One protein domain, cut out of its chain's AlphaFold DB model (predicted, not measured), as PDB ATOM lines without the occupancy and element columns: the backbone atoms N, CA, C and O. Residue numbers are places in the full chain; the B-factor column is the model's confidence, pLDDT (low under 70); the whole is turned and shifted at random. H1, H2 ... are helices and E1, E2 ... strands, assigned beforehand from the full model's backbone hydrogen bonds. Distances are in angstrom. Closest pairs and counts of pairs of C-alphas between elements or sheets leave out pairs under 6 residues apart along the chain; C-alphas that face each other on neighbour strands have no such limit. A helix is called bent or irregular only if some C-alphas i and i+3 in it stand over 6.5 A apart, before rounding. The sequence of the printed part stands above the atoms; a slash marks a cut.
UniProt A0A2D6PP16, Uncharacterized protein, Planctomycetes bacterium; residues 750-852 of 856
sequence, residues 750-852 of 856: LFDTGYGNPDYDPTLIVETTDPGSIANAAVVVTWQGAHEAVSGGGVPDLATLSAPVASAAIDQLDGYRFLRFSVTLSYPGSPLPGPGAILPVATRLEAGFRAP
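Overview. This is residues 750 to 852 of the 856 residues of an uncharacterized protein of Planctomycetes bacterium (UniProt A0A2D6PP16). Two long ribbons of two antiparallel strands each, E1 with E4 and E2 with E3, run along the length of a rod; they come near each other where E1 ends and E2 and E4 begin, and at the other end the short helix H1 fits between E1 and E2. The loop of residues 829 to 840 reaches out at one end of the rod, and the loop around Ser 791 makes the other. The printed part has 103 residues, with four named strands and one named helix in the order E1, E2, H1, E3, E4. The class is mostly strand, with under half of the residues in named elements. The whole is loose, with a radius of gyration of the C-alphas of 16.6 A and spans of 54 by 27 by 18 A.

Along the chain. E1, residues 759 to 770, begins at C-alpha 759 (14.449, -58.245, 24.422), bends by 55 degrees at residue 763 and measures 27.8 A. E2, residues 778 to 786, is 26.5 A long. H1, residues 807 to 813, is irregular: C-alphas 808 and 811 are 8.0 A apart. E3, residues 818 to 828, measures 33.8 A. E4, residues 841 to 851, is 31.5 A long and ends at C-alpha 851 (14.892, -64.584, 23.081).

Arrangement. E1 and E4 are antiparallel neighbours, their directions 170 degrees apart, with N 766 and O 846 at 2.9 A and N 770 and O 841 at 2.9 A, within hydrogen-bond range. E2 and E3 are antiparallel neighbours at 161 degrees, with N 780 and O 824 at 2.9 A and N 786 and O 818 at 2.8 A, within range. Between the two sheets, the closest C-alphas of E1 and E2 are those of Thr 769 and Val 779, 6.7 A apart. Those of E3 and E4 are Leu 825 and Val 841, 7.1 A apart. E1 and E3 are apart. The closest C-alphas of H1 and E1 are those of Asp 811 and Tyr 760, at 5.0 A; those of H1 and E2 are Leu 813 and Gly 785, at 5.7 A. H1 and E4 are apart. In H1, 0 of 3 O i to N i+4 pairs are within hydrogen-bond range, and 3 of 4 O i to N i+3 pairs are. Residues 751 to 752 pair, antiparallel, with residues 818 to 819 of E3, and residues 805 to 806 with residues 782 to 783 of E2.

Size, cuts and confidence. The two C-alphas farthest apart, those of Ser 791 and Gly 834, are 54.9 A apart. The printed part has no cut. The links E2 to H1, residues 787 to 806, and E3 to E4, residues 829 to 840, are long; E1 to E2 is short and H1 to E3 is tight. The mean pLDDT of the printed part is 85.5, and residue 756 and residues 829 to 837 are under 70.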
ATOM      1  N   LEU A 750      19.055 -52.808   7.654       94.81
ATOM      2  CA  LEU A 750      18.340 -53.459   8.746       94.81
ATOM      3  C   LEU A 750      18.876 -54.886   8.930       94.81
ATOM      4  O   LEU A 750      18.876 -55.677   7.989       94.81
ATOM      5  N   PHE A 751      19.335 -55.188  10.136       93.56
ATOM      6  CA  PHE A 751      19.739 -56.506  10.599       93.56
ATOM      7  C   PHE A 751      18.517 -57.241  11.139       93.56
ATOM      8  O   PHE A 751      17.787 -56.704  11.968       93.56
ATOM      9  N   ASP A 752      18.293 -58.464  10.670       92.56
ATOM     10  CA  ASP A 752      17.231 -59.331  11.172       92.56
ATOM     11  C   ASP A 752      17.722 -60.085  12.414       92.56
ATOM     12  O   ASP A 752      18.688 -60.846  12.332       92.56
ATOM     13  N   THR A 753      17.052 -59.913  13.554       88.31
ATOM     14  CA  THR A 753      17.325 -60.729  14.754       88.31
ATOM     15  C   THR A 753      16.791 -62.159  14.639       88.31
ATOM     16  O   THR A 753      17.096 -63.010  15.473       88.31
ATOM     17  N   GLY A 754      15.994 -62.443  13.605       81.94
ATOM     18  CA  GLY A 754      15.375 -63.738  13.343       81.94
ATOM     19  C   GLY A 754      14.180 -64.043  14.245       81.94
ATOM     20  O   GLY A 754      13.633 -65.143  14.165       81.94
ATOM     21  N   TYR A 755      13.769 -63.099  15.097       75.06
ATOM     22  CA  TYR A 755      12.708 -63.303  16.076       75.06
ATOM     23  C   TYR A 755      11.763 -62.103  16.124       75.06
ATOM     24  O   TYR A 755      12.212 -60.967  16.084       75.06
ATOM     25  N   GLY A 756      10.455 -62.354  16.231       69.88
ATOM     26  CA  GLY A 756       9.452 -61.282  16.307       69.88
ATOM     27  C   GLY A 756       9.565 -60.437  17.579       69.88
ATOM     28  O   GLY A 756       9.207 -59.276  17.572       69.88
ATOM     29  N   ASN A 757      10.116 -61.007  18.658       74.81
ATOM     30  CA  ASN A 757      10.092 -60.415  20.000       74.81
ATOM     31  C   ASN A 757      11.440 -60.433  20.741       74.81
ATOM     32  O   ASN A 757      11.559 -61.113  21.768       74.81
ATOM     33  N   PRO A 758      12.484 -59.791  20.203       85.06
ATOM     34  CA  PRO A 758      13.752 -59.646  20.905       85.06
ATOM     35  C   PRO A 758      13.597 -58.715  22.119       85.06
ATOM     36  O   PRO A 758      12.854 -57.737  22.063       85.06
ATOM     37  N   ASP A 759      14.300 -59.048  23.199       88.06
ATOM     38  CA  ASP A 759      14.449 -58.245  24.422       88.06
ATOM     39  C   ASP A 759      15.886 -57.703  24.446       88.06
ATOM     40  O   ASP A 759      16.843 -58.470  24.625       88.06
ATOM     41  N   TYR A 760      16.047 -56.421  24.121       90.56
ATOM     42  CA  TYR A 760      17.343 -55.775  23.969       90.56
ATOM     43  C   TYR A 760      17.856 -55.307  25.323       90.56
ATOM     44  O   TYR A 760      17.250 -54.503  26.020       90.56
ATOM     45  N   ASP A 761      19.045 -55.782  25.678       87.94
ATOM     46  CA  ASP A 761      19.636 -55.488  26.974       87.94
ATOM     47  C   ASP A 761      20.633 -54.328  26.816       87.94
ATOM     48  O   ASP A 761      21.687 -54.516  26.196       87.94
ATOM     49  N   PRO A 762      20.369 -53.136  27.387       89.94
ATOM     50  CA  PRO A 762      21.280 -51.998  27.284       89.94
ATOM     51  C   PRO A 762      22.655 -52.292  27.903       89.94
ATOM     52  O   PRO A 762      23.633 -51.621  27.578       89.94
ATOM     53  N   THR A 763      22.769 -53.306  28.772       89.81
ATOM     54  CA  THR A 763      24.052 -53.736  29.354       89.81
ATOM     55  C   THR A 763      24.881 -54.627  28.426       89.81
ATOM     56  O   THR A 763      26.059 -54.862  28.696       89.81
ATOM     57  N   LEU A 764      24.288 -55.103  27.327       89.56
ATOM     58  CA  LEU A 764      24.927 -55.935  26.306       89.56
ATOM     59  C   LEU A 764      25.240 -55.159  25.023       89.56
ATOM     60  O   LEU A 764      25.548 -55.764  23.996       89.56
ATOM     61  N   ILE A 765      25.159 -53.831  25.077       91.44
ATOM     62  CA  ILE A 765      25.578 -52.965  23.982       91.44
ATOM     63  C   ILE A 765      27.066 -52.676  24.104       91.44
ATOM     64  O   ILE A 765      27.545 -52.233  25.151       91.44
ATOM     65  N   VAL A 766      27.798 -52.903  23.017       93.00
ATOM     66  CA  VAL A 766      29.217 -52.572  22.926       93.00
ATOM     67  C   VAL A 766      29.412 -51.587  21.787       93.00
ATOM     68  O   VAL A 766      29.241 -51.915  20.616       93.00
ATOM     69  N   GLU A 767      29.826 -50.375  22.140       92.25
ATOM     70  CA  GLU A 767      30.220 -49.342  21.187       92.25
ATOM     71  C   GLU A 767      31.691 -49.022  21.398       92.25
ATOM     72  O   GLU A 767      32.094 -48.500  22.435       92.25
ATOM     73  N   THR A 768      32.510 -49.355  20.408       93.94
ATOM     74  CA  THR A 768      33.917 -48.959  20.378       93.94
ATOM     75  C   THR A 768      34.046 -47.777  19.433       93.94
ATOM     76  O   THR A 768      34.142 -47.925  18.211       93.94
ATOM     77  N   THR A 769      33.999 -46.589  20.023       92.12
ATOM     78  CA  THR A 769      34.125 -45.309  19.331       92.12
ATOM     79  C   THR A 769      35.325 -44.551  19.882       92.12
ATOM     80  O   THR A 769      35.674 -44.684  21.055       92.12
ATOM     81  N   ASP A 770      35.972 -43.771  19.025       89.31
ATOM     82  CA  ASP A 770      37.010 -42.830  19.425       89.31
ATOM     83  C   ASP A 770      36.629 -41.469  18.834       89.31
ATOM     84  O   ASP A 770      36.641 -41.324  17.613       89.31
ATOM     85  N   PRO A 771      36.247 -40.464  19.644       85.44
ATOM     86  CA  PRO A 771      36.015 -39.113  19.137       85.44
ATOM     87  C   PRO A 771      37.294 -38.469  18.580       85.44
ATOM     88  O   PRO A 771      37.222 -37.430  17.925       85.44
ATOM     89  N   GLY A 772      38.454 -39.087  18.802       84.06
ATOM     90  CA  GLY A 772      39.744 -38.604  18.368       84.06
ATOM     91  C   GLY A 772      40.294 -37.528  19.300       84.06
ATOM     92  O   GLY A 772      39.811 -37.298  20.410       84.06
ATOM     93  N   SER A 773      41.338 -36.837  18.848       79.38
ATOM     94  CA  SER A 773      42.037 -35.824  19.650       79.38
ATOM     95  C   SER A 773      41.512 -34.400  19.426       79.38
ATOM     96  O   SER A 773      42.084 -33.442  19.950       79.38
ATOM     97  N   ILE A 774      40.464 -34.234  18.615       76.75
ATOM     98  CA  ILE A 774      39.901 -32.923  18.283       76.75
ATOM     99  C   ILE A 774      38.929 -32.483  19.378       76.75
ATOM    100  O   ILE A 774      37.962 -33.176  19.690       76.75
ATOM    101  N   ALA A 775      39.153 -31.297  19.947       79.44
ATOM    102  CA  ALA A 775      38.235 -30.728  20.928       79.44
ATOM    103  C   ALA A 775      36.829 -30.570  20.324       79.44
ATOM    104  O   ALA A 775      36.676 -30.025  19.233       79.44
ATOM    105  N   ASN A 776      35.802 -31.013  21.053       84.19
ATOM    106  CA  ASN A 776      34.401 -31.031  20.608       84.19
ATOM    107  C   ASN A 776      34.113 -31.928  19.392       84.19
ATOM    108  O   ASN A 776      33.060 -31.775  18.773       84.19
ATOM    109  N   ALA A 777      35.007 -32.856  19.039       85.81
ATOM    110  CA  ALA A 777      34.605 -33.957  18.181       85.81
ATOM    111  C   ALA A 777      33.630 -34.879  18.915       85.81
ATOM    112  O   ALA A 777      33.705 -35.060  20.132       85.81
ATOM    113  N   ALA A 778      32.694 -35.440  18.161       91.19
ATOM    114  CA  ALA A 778      31.653 -36.295  18.695       91.19
ATOM    115  C   ALA A 778      31.402 -37.481  17.767       91.19
ATOM    116  O   ALA A 778      31.336 -37.332  16.543       91.19
ATOM    117  N   VAL A 779      31.204 -38.636  18.398       93.88
ATOM    118  CA  VAL A 779      30.612 -39.827  17.798       93.88
ATOM    119  C   VAL A 779      29.263 -40.027  18.466       93.88
ATOM    120  O   VAL A 779      29.192 -40.174  19.684       93.88
ATOM    121  N   VAL A 780      28.194 -39.986  17.681       95.25
ATOM    122  CA  VAL A 780      26.837 -40.237  18.165       95.25
ATOM    123  C   VAL A 780      26.308 -41.468  17.454       95.25
ATOM    124  O   VAL A 780      26.231 -41.482  16.227       95.25
ATOM    125  N   VAL A 781      25.945 -42.486  18.227       96.25
ATOM    126  CA  VAL A 781      25.295 -43.697  17.729       96.25
ATOM    127  C   VAL A 781      23.834 -43.660  18.151       96.25
ATOM    128  O   VAL A 781      23.504 -43.338  19.294       96.25
ATOM    129  N   THR A 782      22.949 -43.949  17.206       97.38
ATOM    130  CA  THR A 782      21.516 -44.104  17.465       97.38
ATOM    131  C   THR A 782      21.004 -45.369  16.804       97.38
ATOM    132  O   THR A 782      21.533 -45.793  15.776       97.38
ATOM    133  N   TRP A 783      19.964 -45.946  17.390       97.12
ATOM    134  CA  TRP A 783      19.363 -47.209  16.989       97.12
ATOM    135  C   TRP A 783      17.913 -46.996  16.576       97.12
ATOM    136  O   TRP A 783      17.219 -46.144  17.127       97.12
ATOM    137  N   GLN A 784      17.453 -47.765  15.598       96.69
ATOM    138  CA  GLN A 784      16.053 -47.803  15.188       96.69
ATOM    139  C   GLN A 784      15.613 -49.242  14.973       96.69
ATOM    140  O   GLN A 784      16.382 -50.051  14.450       96.69
ATOM    141  N   GLY A 785      14.363 -49.521  15.331       94.19
ATOM    142  CA  GLY A 785      13.700 -50.795  15.104       94.19
ATOM    143  C   GLY A 785      12.704 -50.732  13.948       94.19
ATOM    144  O   GLY A 785      12.131 -49.678  13.682       94.19
ATOM    145  N   ALA A 786      12.479 -51.853  13.265       92.62
ATOM    146  CA  ALA A 786      11.341 -52.068  12.368       92.62
ATOM    147  C   ALA A 786      10.733 -53.461  12.607       92.62
ATOM    148  O   ALA A 786      11.447 -54.405  12.953       92.62
ATOM    149  N   HIS A 787       9.421 -53.593  12.419       86.62
ATOM    150  CA  HIS A 787       8.736 -54.889  12.470       86.62
ATOM    151  C   HIS A 787       8.878 -55.651  11.157       86.62
ATOM    152  O   HIS A 787       9.357 -55.126  10.151       86.62
ATOM    153  N   GLU A 788       8.444 -56.908  11.162       84.81
ATOM    154  CA  GLU A 788       8.223 -57.654   9.930       84.81
ATOM    155  C   GLU A 788       6.995 -57.123   9.186       84.81
ATOM    156  O   GLU A 788       5.960 -56.826   9.780       84.81
ATOM    157  N   ALA A 789       7.100 -57.021   7.862       81.56
ATOM    158  CA  ALA A 789       5.969 -56.679   7.016       81.56
ATOM    159  C   ALA A 789       4.854 -57.720   7.130       81.56
ATOM    160  O   ALA A 789       5.106 -58.922   7.130       81.56
ATOM    161  N   VAL A 790       3.601 -57.255   7.105       73.62
ATOM    162  CA  VAL A 790       2.393 -58.105   7.171       73.62
ATOM    163  C   VAL A 790       2.360 -59.173   6.066       73.62
ATOM    164  O   VAL A 790       1.736 -60.220   6.217       73.62
ATOM    165  N   SER A 791       3.060 -58.948   4.949       72.56
ATOM    166  CA  SER A 791       3.233 -59.947   3.888       72.56
ATOM    167  C   SER A 791       4.023 -61.193   4.321       72.56
ATOM    168  O   SER A 791       4.028 -62.180   3.584       72.56
ATOM    169  N   GLY A 792       4.689 -61.145   5.478       70.31
ATOM    170  CA  GLY A 792       5.612 -62.155   5.984       70.31
ATOM    171  C   GLY A 792       6.897 -62.269   5.157       70.31
ATOM    172  O   GLY A 792       7.096 -61.568   4.161       70.31
ATOM    173  N   GLY A 793       7.768 -63.196   5.560       72.88
ATOM    174  CA  GLY A 793       8.936 -63.615   4.775       72.88
ATOM    175  C   GLY A 793      10.265 -62.995   5.202       72.88
ATOM    176  O   GLY A 793      11.206 -63.016   4.413       72.88
ATOM    177  N   GLY A 794      10.361 -62.460   6.422       82.88
ATOM    178  CA  GLY A 794      11.597 -61.877   6.948       82.88
ATOM    179  C   GLY A 794      11.987 -60.565   6.267       82.88
ATOM    180  O   GLY A 794      13.170 -60.253   6.161       82.88
ATOM    181  N   VAL A 795      11.005 -59.801   5.783       88.75
ATOM    182  CA  VAL A 795      11.226 -58.482   5.176       88.75
ATOM    183  C   VAL A 795      10.807 -57.396   6.171       88.75
ATOM    184  O   VAL A 795       9.701 -57.488   6.708       88.75
ATOM    185  N   PRO A 796      11.635 -56.362   6.412       91.81
ATOM    186  CA  PRO A 796      11.269 -55.277   7.313       91.81
ATOM    187  C   PRO A 796      10.156 -54.391   6.739       91.81
ATOM    188  O   PRO A 796      10.193 -54.013   5.565       91.81
ATOM    189  N   ASP A 797       9.218 -53.980   7.590       90.88
ATOM    190  CA  ASP A 797       8.233 -52.946   7.285       90.88
ATOM    191  C   ASP A 797       8.779 -51.556   7.611       90.88
ATOM    192  O   ASP A 797       8.768 -51.100   8.757       90.88
ATOM    193  N   LEU A 798       9.232 -50.845   6.581       90.31
ATOM    194  CA  LEU A 798       9.775 -49.497   6.735       90.31
ATOM    195  C   LEU A 798       8.737 -48.469   7.212       90.31
ATOM    196  O   LEU A 798       9.138 -47.412   7.697       90.31
ATOM    197  N   ALA A 799       7.432 -48.750   7.096       87.56
ATOM    198  CA  ALA A 799       6.391 -47.877   7.635       87.56
ATOM    199  C   ALA A 799       6.330 -47.920   9.171       87.56
ATOM    200  O   ALA A 799       5.815 -46.992   9.785       87.56
ATOM    201  N   THR A 800       6.893 -48.965   9.783       85.56
ATOM    202  CA  THR A 800       6.904 -49.174  11.240       85.56
ATOM    203  C   THR A 800       8.197 -48.725  11.916       85.56
ATOM    204  O   THR A 800       8.419 -49.009  13.089       85.56
ATOM    205  N   LEU A 801       9.077 -48.048  11.178       92.88
ATOM    206  CA  LEU A 801      10.382 -47.657  11.683       92.88
ATOM    207  C   LEU A 801      10.249 -46.738  12.912       92.88
ATOM    208  O   LEU A 801       9.635 -45.672  12.836       92.88
ATOM    209  N   SER A 802      10.864 -47.135  14.023       92.50
ATOM    210  CA  SER A 802      10.827 -46.384  15.277       92.50
ATOM    211  C   SER A 802      11.539 -45.029  15.170       92.50
ATOM    212  O   SER A 802      12.381 -44.787  14.292       92.50
ATOM    213  N   ALA A 803      11.275 -44.146  16.135       93.31
ATOM    214  CA  ALA A 803      12.152 -43.004  16.369       93.31
ATOM    215  C   ALA A 803      13.577 -43.488  16.733       93.31
ATOM    216  O   ALA A 803      13.716 -44.556  17.337       93.31
ATOM    217  N   PRO A 804      14.636 -42.736  16.374       95.75
ATOM    218  CA  PRO A 804      15.991 -43.042  16.816       95.75
ATOM    219  C   PRO A 804      16.114 -42.965  18.337       95.75
ATOM    220  O   PRO A 804      15.731 -41.959  18.937       95.75
ATOM    221  N   VAL A 805      16.702 -43.992  18.946       95.56
ATOM    222  CA  VAL A 805      17.001 -44.041  20.382       95.56
ATOM    223  C   VAL A 805      18.504 -44.115  20.617       95.56
ATOM    224  O   VAL A 805      19.260 -44.606  19.778       95.56
ATOM    225  N   ALA A 806      18.955 -43.603  21.759       95.38
ATOM    226  CA  ALA A 806      20.332 -43.792  22.193       95.38
ATOM    227  C   ALA A 806      20.537 -45.228  22.691       95.38
ATOM    228  O   ALA A 806      19.604 -45.890  23.134       95.38
ATOM    229  N   SER A 807      21.780 -45.679  22.694       92.19
ATOM    230  CA  SER A 807      22.189 -47.041  23.058       92.19
ATOM    231  C   SER A 807      21.808 -47.426  24.490       92.19
ATOM    232  O   SER A 807      21.420 -48.557  24.755       92.19
ATOM    233  N   ALA A 808      21.832 -46.455  25.407       91.81
ATOM    234  CA  ALA A 808      21.378 -46.630  26.787       91.81
ATOM    235  C   ALA A 808      19.853 -46.821  26.929       91.81
ATOM    236  O   ALA A 808      19.392 -47.118  28.026       91.81
ATOM    237  N   ALA A 809      19.093 -46.606  25.855       93.25
ATOM    238  CA  ALA A 809      17.637 -46.718  25.784       93.25
ATOM    239  C   ALA A 809      17.202 -47.702  24.681       93.25
ATOM    240  O   ALA A 809      16.126 -47.561  24.103       93.25
ATOM    241  N   ILE A 810      18.067 -48.656  24.322       92.69
ATOM    242  CA  ILE A 810      17.784 -49.629  23.261       92.69
ATOM    243  C   ILE A 810      16.658 -50.607  23.632       92.69
ATOM    244  O   ILE A 810      16.019 -51.151  22.741       92.69
ATOM    245  N   ASP A 811      16.365 -50.765  24.923       89.75
ATOM    246  CA  ASP A 811      15.201 -51.482  25.466       89.75
ATOM    247  C   ASP A 811      13.863 -50.862  25.017       89.75
ATOM    248  O   ASP A 811      12.824 -51.514  24.973       89.75
ATOM    249  N   GLN A 812      13.863 -49.598  24.580       89.25
ATOM    250  CA  GLN A 812      12.697 -49.005  23.912       89.25
ATOM    251  C   GLN A 812      12.405 -49.640  22.544       89.25
ATOM    252  O   GLN A 812      11.333 -49.405  21.985       89.25
ATOM    253  N   LEU A 813      13.347 -50.415  22.000       90.75
ATOM    254  CA  LEU A 813      13.190 -51.180  20.767       90.75
ATOM    255  C   LEU A 813      12.808 -52.643  21.032       90.75
ATOM    256  O   LEU A 813      12.794 -53.431  20.087       90.75
ATOM    257  N   ASP A 814      12.486 -53.030  22.268       85.81
ATOM    258  CA  ASP A 814      11.984 -54.375  22.558       85.81
ATOM    259  C   ASP A 814      10.780 -54.717  21.673       85.81
ATOM    260  O   ASP A 814       9.867 -53.912  21.478       85.81
ATOM    261  N   GLY A 815      10.775 -55.927  21.111       80.62
ATOM    262  CA  GLY A 815       9.744 -56.353  20.163       80.62
ATOM    263  C   GLY A 815       9.976 -55.926  18.708       80.62
ATOM    264  O   GLY A 815       9.255 -56.377  17.824       80.62
ATOM    265  N   TYR A 816      10.982 -55.102  18.405       88.38
ATOM    266  CA  TYR A 816      11.336 -54.803  17.017       88.38
ATOM    267  C   TYR A 816      12.298 -55.859  16.470       88.38
ATOM    268  O   TYR A 816      13.474 -55.900  16.834       88.38
ATOM    269  N   ARG A 817      11.807 -56.702  15.554       89.88
ATOM    270  CA  ARG A 817      12.586 -57.781  14.923       89.88
ATOM    271  C   ARG A 817      13.824 -57.291  14.174       89.88
ATOM    272  O   ARG A 817      14.862 -57.952  14.216       89.88
ATOM    273  N   PHE A 818      13.716 -56.180  13.455       94.06
ATOM    274  CA  PHE A 818      14.813 -55.647  12.656       94.06
ATOM    275  C   PHE A 818      15.433 -54.440  13.341       94.06
ATOM    276  O   PHE A 818      14.706 -53.531  13.732       94.06
ATOM    277  N   LEU A 819      16.761 -54.379  13.404       95.19
ATOM    278  CA  LEU A 819      17.491 -53.224  13.925       95.19
ATOM    279  C   LEU A 819      18.378 -52.591  12.873       95.19
ATOM    280  O   LEU A 819      18.962 -53.268  12.039       95.19
ATOM    281  N   ARG A 820      18.555 -51.280  12.954       96.06
ATOM    282  CA  ARG A 820      19.636 -50.578  12.264       96.06
ATOM    283  C   ARG A 820      20.256 -49.554  13.190       96.06
ATOM    284  O   ARG A 820      19.588 -49.058  14.097       96.06
ATOM    285  N   PHE A 821      21.492 -49.184  12.897       96.88
ATOM    286  CA  PHE A 821      22.139 -48.052  13.542       96.88
ATOM    287  C   PHE A 821      22.394 -46.921  12.553       96.88
ATOM    288  O   PHE A 821      22.556 -47.122  11.344       96.88
ATOM    289  N   SER A 822      22.507 -45.722  13.106       96.69
ATOM    290  CA  SER A 822      23.085 -44.564  12.445       96.69
ATOM    291  C   SER A 822      24.229 -44.027  13.296       96.69
ATOM    292  O   SER A 822      24.047 -43.764  14.486       96.69
ATOM    293  N   VAL A 823      25.397 -43.848  12.678       96.06
ATOM    294  CA  VAL A 823      26.568 -43.216  13.293       96.06
ATOM    295  C   VAL A 823      26.762 -41.841  12.685       96.06
ATOM    296  O   VAL A 823      26.978 -41.708  11.478       96.06
ATOM    297  N   THR A 824      26.728 -40.818  13.527       94.56
ATOM    298  CA  THR A 824      27.089 -39.453  13.164       94.56
ATOM    299  C   THR A 824      28.468 -39.139  13.730       94.56
ATOM    300  O   THR A 824      28.663 -39.146  14.945       94.56
ATOM    301  N   LEU A 825      29.422 -38.847  12.843       91.69
ATOM    302  CA  LEU A 825      30.756 -38.365  13.205       91.69
ATOM    303  C   LEU A 825      30.815 -36.869  12.926       91.69
ATOM    304  O   LEU A 825      30.381 -36.419  11.861       91.69
ATOM    305  N   SER A 826      31.339 -36.089  13.865       88.25
ATOM    306  CA  SER A 826      31.458 -34.643  13.687       88.25
ATOM    307  C   SER A 826      32.650 -34.052  14.422       88.25
ATOM    308  O   SER A 826      33.080 -34.586  15.439       88.25
ATOM    309  N   TYR A 827      33.171 -32.945  13.900       81.88
ATOM    310  CA  TYR A 827      34.228 -32.148  14.516       81.88
ATOM    311  C   TYR A 827      34.110 -30.669  14.085       81.88
ATOM    312  O   TYR A 827      33.497 -30.375  13.053       81.88
ATOM    313  N   PRO A 828      34.641 -29.703  14.854       75.88
ATOM    314  CA  PRO A 828      34.603 -28.287  14.479       75.88
ATOM    315  C   PRO A 828      35.448 -27.992  13.231       75.88
ATOM    316  O   PRO A 828      36.556 -28.496  13.088       75.88
ATOM    317  N   GLY A 829      34.939 -27.150  12.327       65.56
ATOM    318  CA  GLY A 829      35.605 -26.873  11.046       65.56
ATOM    319  C   GLY A 829      36.880 -26.026  11.136       65.56
ATOM    320  O   GLY A 829      37.689 -26.077  10.217       65.56
ATOM    321  N   SER A 830      37.084 -25.264  12.217       60.53
ATOM    322  CA  SER A 830      38.277 -24.430  12.421       60.53
ATOM    323  C   SER A 830      38.462 -24.021  13.898       60.53
ATOM    324  O   SER A 830      37.455 -23.802  14.583       60.53
ATOM    325  N   PRO A 831      39.713 -23.869  14.387       56.94
ATOM    326  CA  PRO A 831      40.946 -24.323  13.744       56.94
ATOM    327  C   PRO A 831      41.080 -25.845  13.870       56.94
ATOM    328  O   PRO A 831      40.774 -26.426  14.916       56.94
ATOM    329  N   LEU A 832      41.526 -26.501  12.795       57.22
ATOM    330  CA  LEU A 832      41.891 -27.912  12.870       57.22
ATOM    331  C   LEU A 832      43.052 -28.067  13.867       57.22
ATOM    332  O   LEU A 832      43.981 -27.257  13.856       57.22
ATOM    333  N   PRO A 833      43.037 -29.088  14.732       49.31
ATOM    334  CA  PRO A 833      44.202 -29.420  15.534       49.31
ATOM    335  C   PRO A 833      45.384 -29.771  14.623       49.31
ATOM    336  O   PRO A 833      45.202 -30.274  13.515       49.31
ATOM    337  N   GLY A 834      46.589 -29.461  15.103       52.72
ATOM    338  CA  GLY A 834      47.833 -29.603  14.354       52.72
ATOM    339  C   GLY A 834      48.137 -31.030  13.860       52.72
ATOM    340  O   GLY A 834      47.368 -31.969  14.088       52.72
ATOM    341  N   PRO A 835      49.280 -31.217  13.182       47.81
ATOM    342  CA  PRO A 835      49.675 -32.503  12.610       47.81
ATOM    343  C   PRO A 835      49.615 -33.636  13.652       47.81
ATOM    344  O   PRO A 835      50.150 -33.502  14.753       47.81
ATOM    345  N   GLY A 836      48.957 -34.748  13.300       57.06
ATOM    346  CA  GLY A 836      48.743 -35.899  14.190       57.06
ATOM    347  C   GLY A 836      47.376 -35.949  14.882       57.06
ATOM    348  O   GLY A 836      47.156 -36.827  15.714       57.06
ATOM    349  N   ALA A 837      46.457 -35.039  14.548       63.97
ATOM    350  CA  ALA A 837      45.085 -35.115  15.023       63.97
ATOM    351  C   ALA A 837      44.396 -36.420  14.596       63.97
ATOM    352  O   ALA A 837      44.302 -36.724  13.407       63.97
ATOM    353  N   ILE A 838      43.876 -37.163  15.570       73.50
ATOM    354  CA  ILE A 838      43.035 -38.334  15.320       73.50
ATOM    355  C   ILE A 838      41.620 -37.815  15.076       73.50
ATOM    356  O   ILE A 838      41.083 -37.077  15.905       73.50
ATOM    357  N   LEU A 839      41.049 -38.145  13.917       80.88
ATOM    358  CA  LEU A 839      39.664 -37.822  13.580       80.88
ATOM    359  C   LEU A 839      38.709 -38.790  14.290       80.88
ATOM    360  O   LEU A 839      39.103 -39.921  14.567       80.88
ATOM    361  N   PRO A 840      37.458 -38.379  14.554       85.00
ATOM    362  CA  PRO A 840      36.471 -39.281  15.119       85.00
ATOM    363  C   PRO A 840      36.258 -40.508  14.223       85.00
ATOM    364  O   PRO A 840      36.099 -40.371  13.005       85.00
ATOM    365  N   VAL A 841      36.228 -41.686  14.846       89.69
ATOM    366  CA  VAL A 841      36.019 -42.992  14.212       89.69
ATOM    367  C   VAL A 841      35.093 -43.877  15.047       89.69
ATOM    368  O   VAL A 841      35.011 -43.768  16.274       89.69
ATOM    369  N   ALA A 842      34.409 -44.798  14.376       90.81
ATOM    370  CA  ALA A 842      33.747 -45.939  14.996       90.81
ATOM    371  C   ALA A 842      34.368 -47.224  14.440       90.81
ATOM    372  O   ALA A 842      34.570 -47.340  13.234       90.81
ATOM    373  N   THR A 843      34.689 -48.175  15.315       92.19
ATOM    374  CA  THR A 843      35.406 -49.409  14.930       92.19
ATOM    375  C   THR A 843      34.607 -50.668  15.221       92.19
ATOM    376  O   THR A 843      34.805 -51.691  14.575       92.19
ATOM    377  N   ARG A 844      33.671 -50.606  16.172       93.75
ATOM    378  CA  ARG A 844      32.779 -51.725  16.459       93.75
ATOM    379  C   ARG A 844      31.475 -51.257  17.078       93.75
ATOM    380  O   ARG A 844      31.507 -50.482  18.031       93.75
ATOM    381  N   LEU A 845      30.363 -51.782  16.577       94.06
ATOM    382  CA  LEU A 845      29.041 -51.681  17.185       94.06
ATOM    383  C   LEU A 845      28.453 -53.077  17.348       94.06
ATOM    384  O   LEU A 845      28.501 -53.895  16.432       94.06
ATOM    385  N   GLU A 846      27.886 -53.348  18.509       93.25
ATOM    386  CA  GLU A 846      27.290 -54.638  18.827       93.25
ATOM    387  C   GLU A 846      26.087 -54.429  19.738       93.25
ATOM    388  O   GLU A 846      26.183 -53.674  20.708       93.25
ATOM    389  N   ALA A 847      24.978 -55.112  19.445       91.94
ATOM    390  CA  ALA A 847      23.879 -55.226  20.395       91.94
ATOM    391  C   ALA A 847      23.514 -56.681  20.674       91.94
ATOM    392  O   ALA A 847      23.183 -57.457  19.770       91.94
ATOM    393  N   GLY A 848      23.551 -57.026  21.958       90.38
ATOM    394  CA  GLY A 848      23.004 -58.268  22.476       90.38
ATOM    395  C   GLY A 848      21.503 -58.171  22.732       90.38
ATOM    396  O   GLY A 848      20.973 -57.125  23.104       90.38
ATOM    397  N   PHE A 849      20.824 -59.301  22.567       90.19
ATOM    398  CA  PHE A 849      19.404 -59.446  22.863       90.19
ATOM    399  C   PHE A 849      19.111 -60.836  23.426       90.19
ATOM    400  O   PHE A 849      19.899 -61.778  23.282       90.19
ATOM    401  N   ARG A 850      17.967 -60.970  24.089       86.88
ATOM    402  CA  ARG A 850      17.455 -62.231  24.624       86.88
ATOM    403  C   ARG A 850      16.239 -62.673  23.824       86.88
ATOM    404  O   ARG A 850      15.467 -61.854  23.335       86.88
ATOM    405  N   ALA A 851      16.070 -63.987  23.702       83.00
ATOM    406  CA  ALA A 851      14.892 -64.584  23.081       83.00
ATOM    407  C   ALA A 851      14.498 -65.904  23.781       83.00
ATOM    408  O   ALA A 851      15.354 -66.546  24.395       83.00
ATOM    409  N   PRO A 852      13.227 -66.345  23.700       71.12
ATOM    410  CA  PRO A 852      12.724 -67.561  24.364       71.12
ATOM    411  C   PRO A 852      13.248 -68.889  23.787       71.12
ATOM    412  O   PRO A 852      13.048 -69.948  24.377       71.12
TER     413      PRO A 852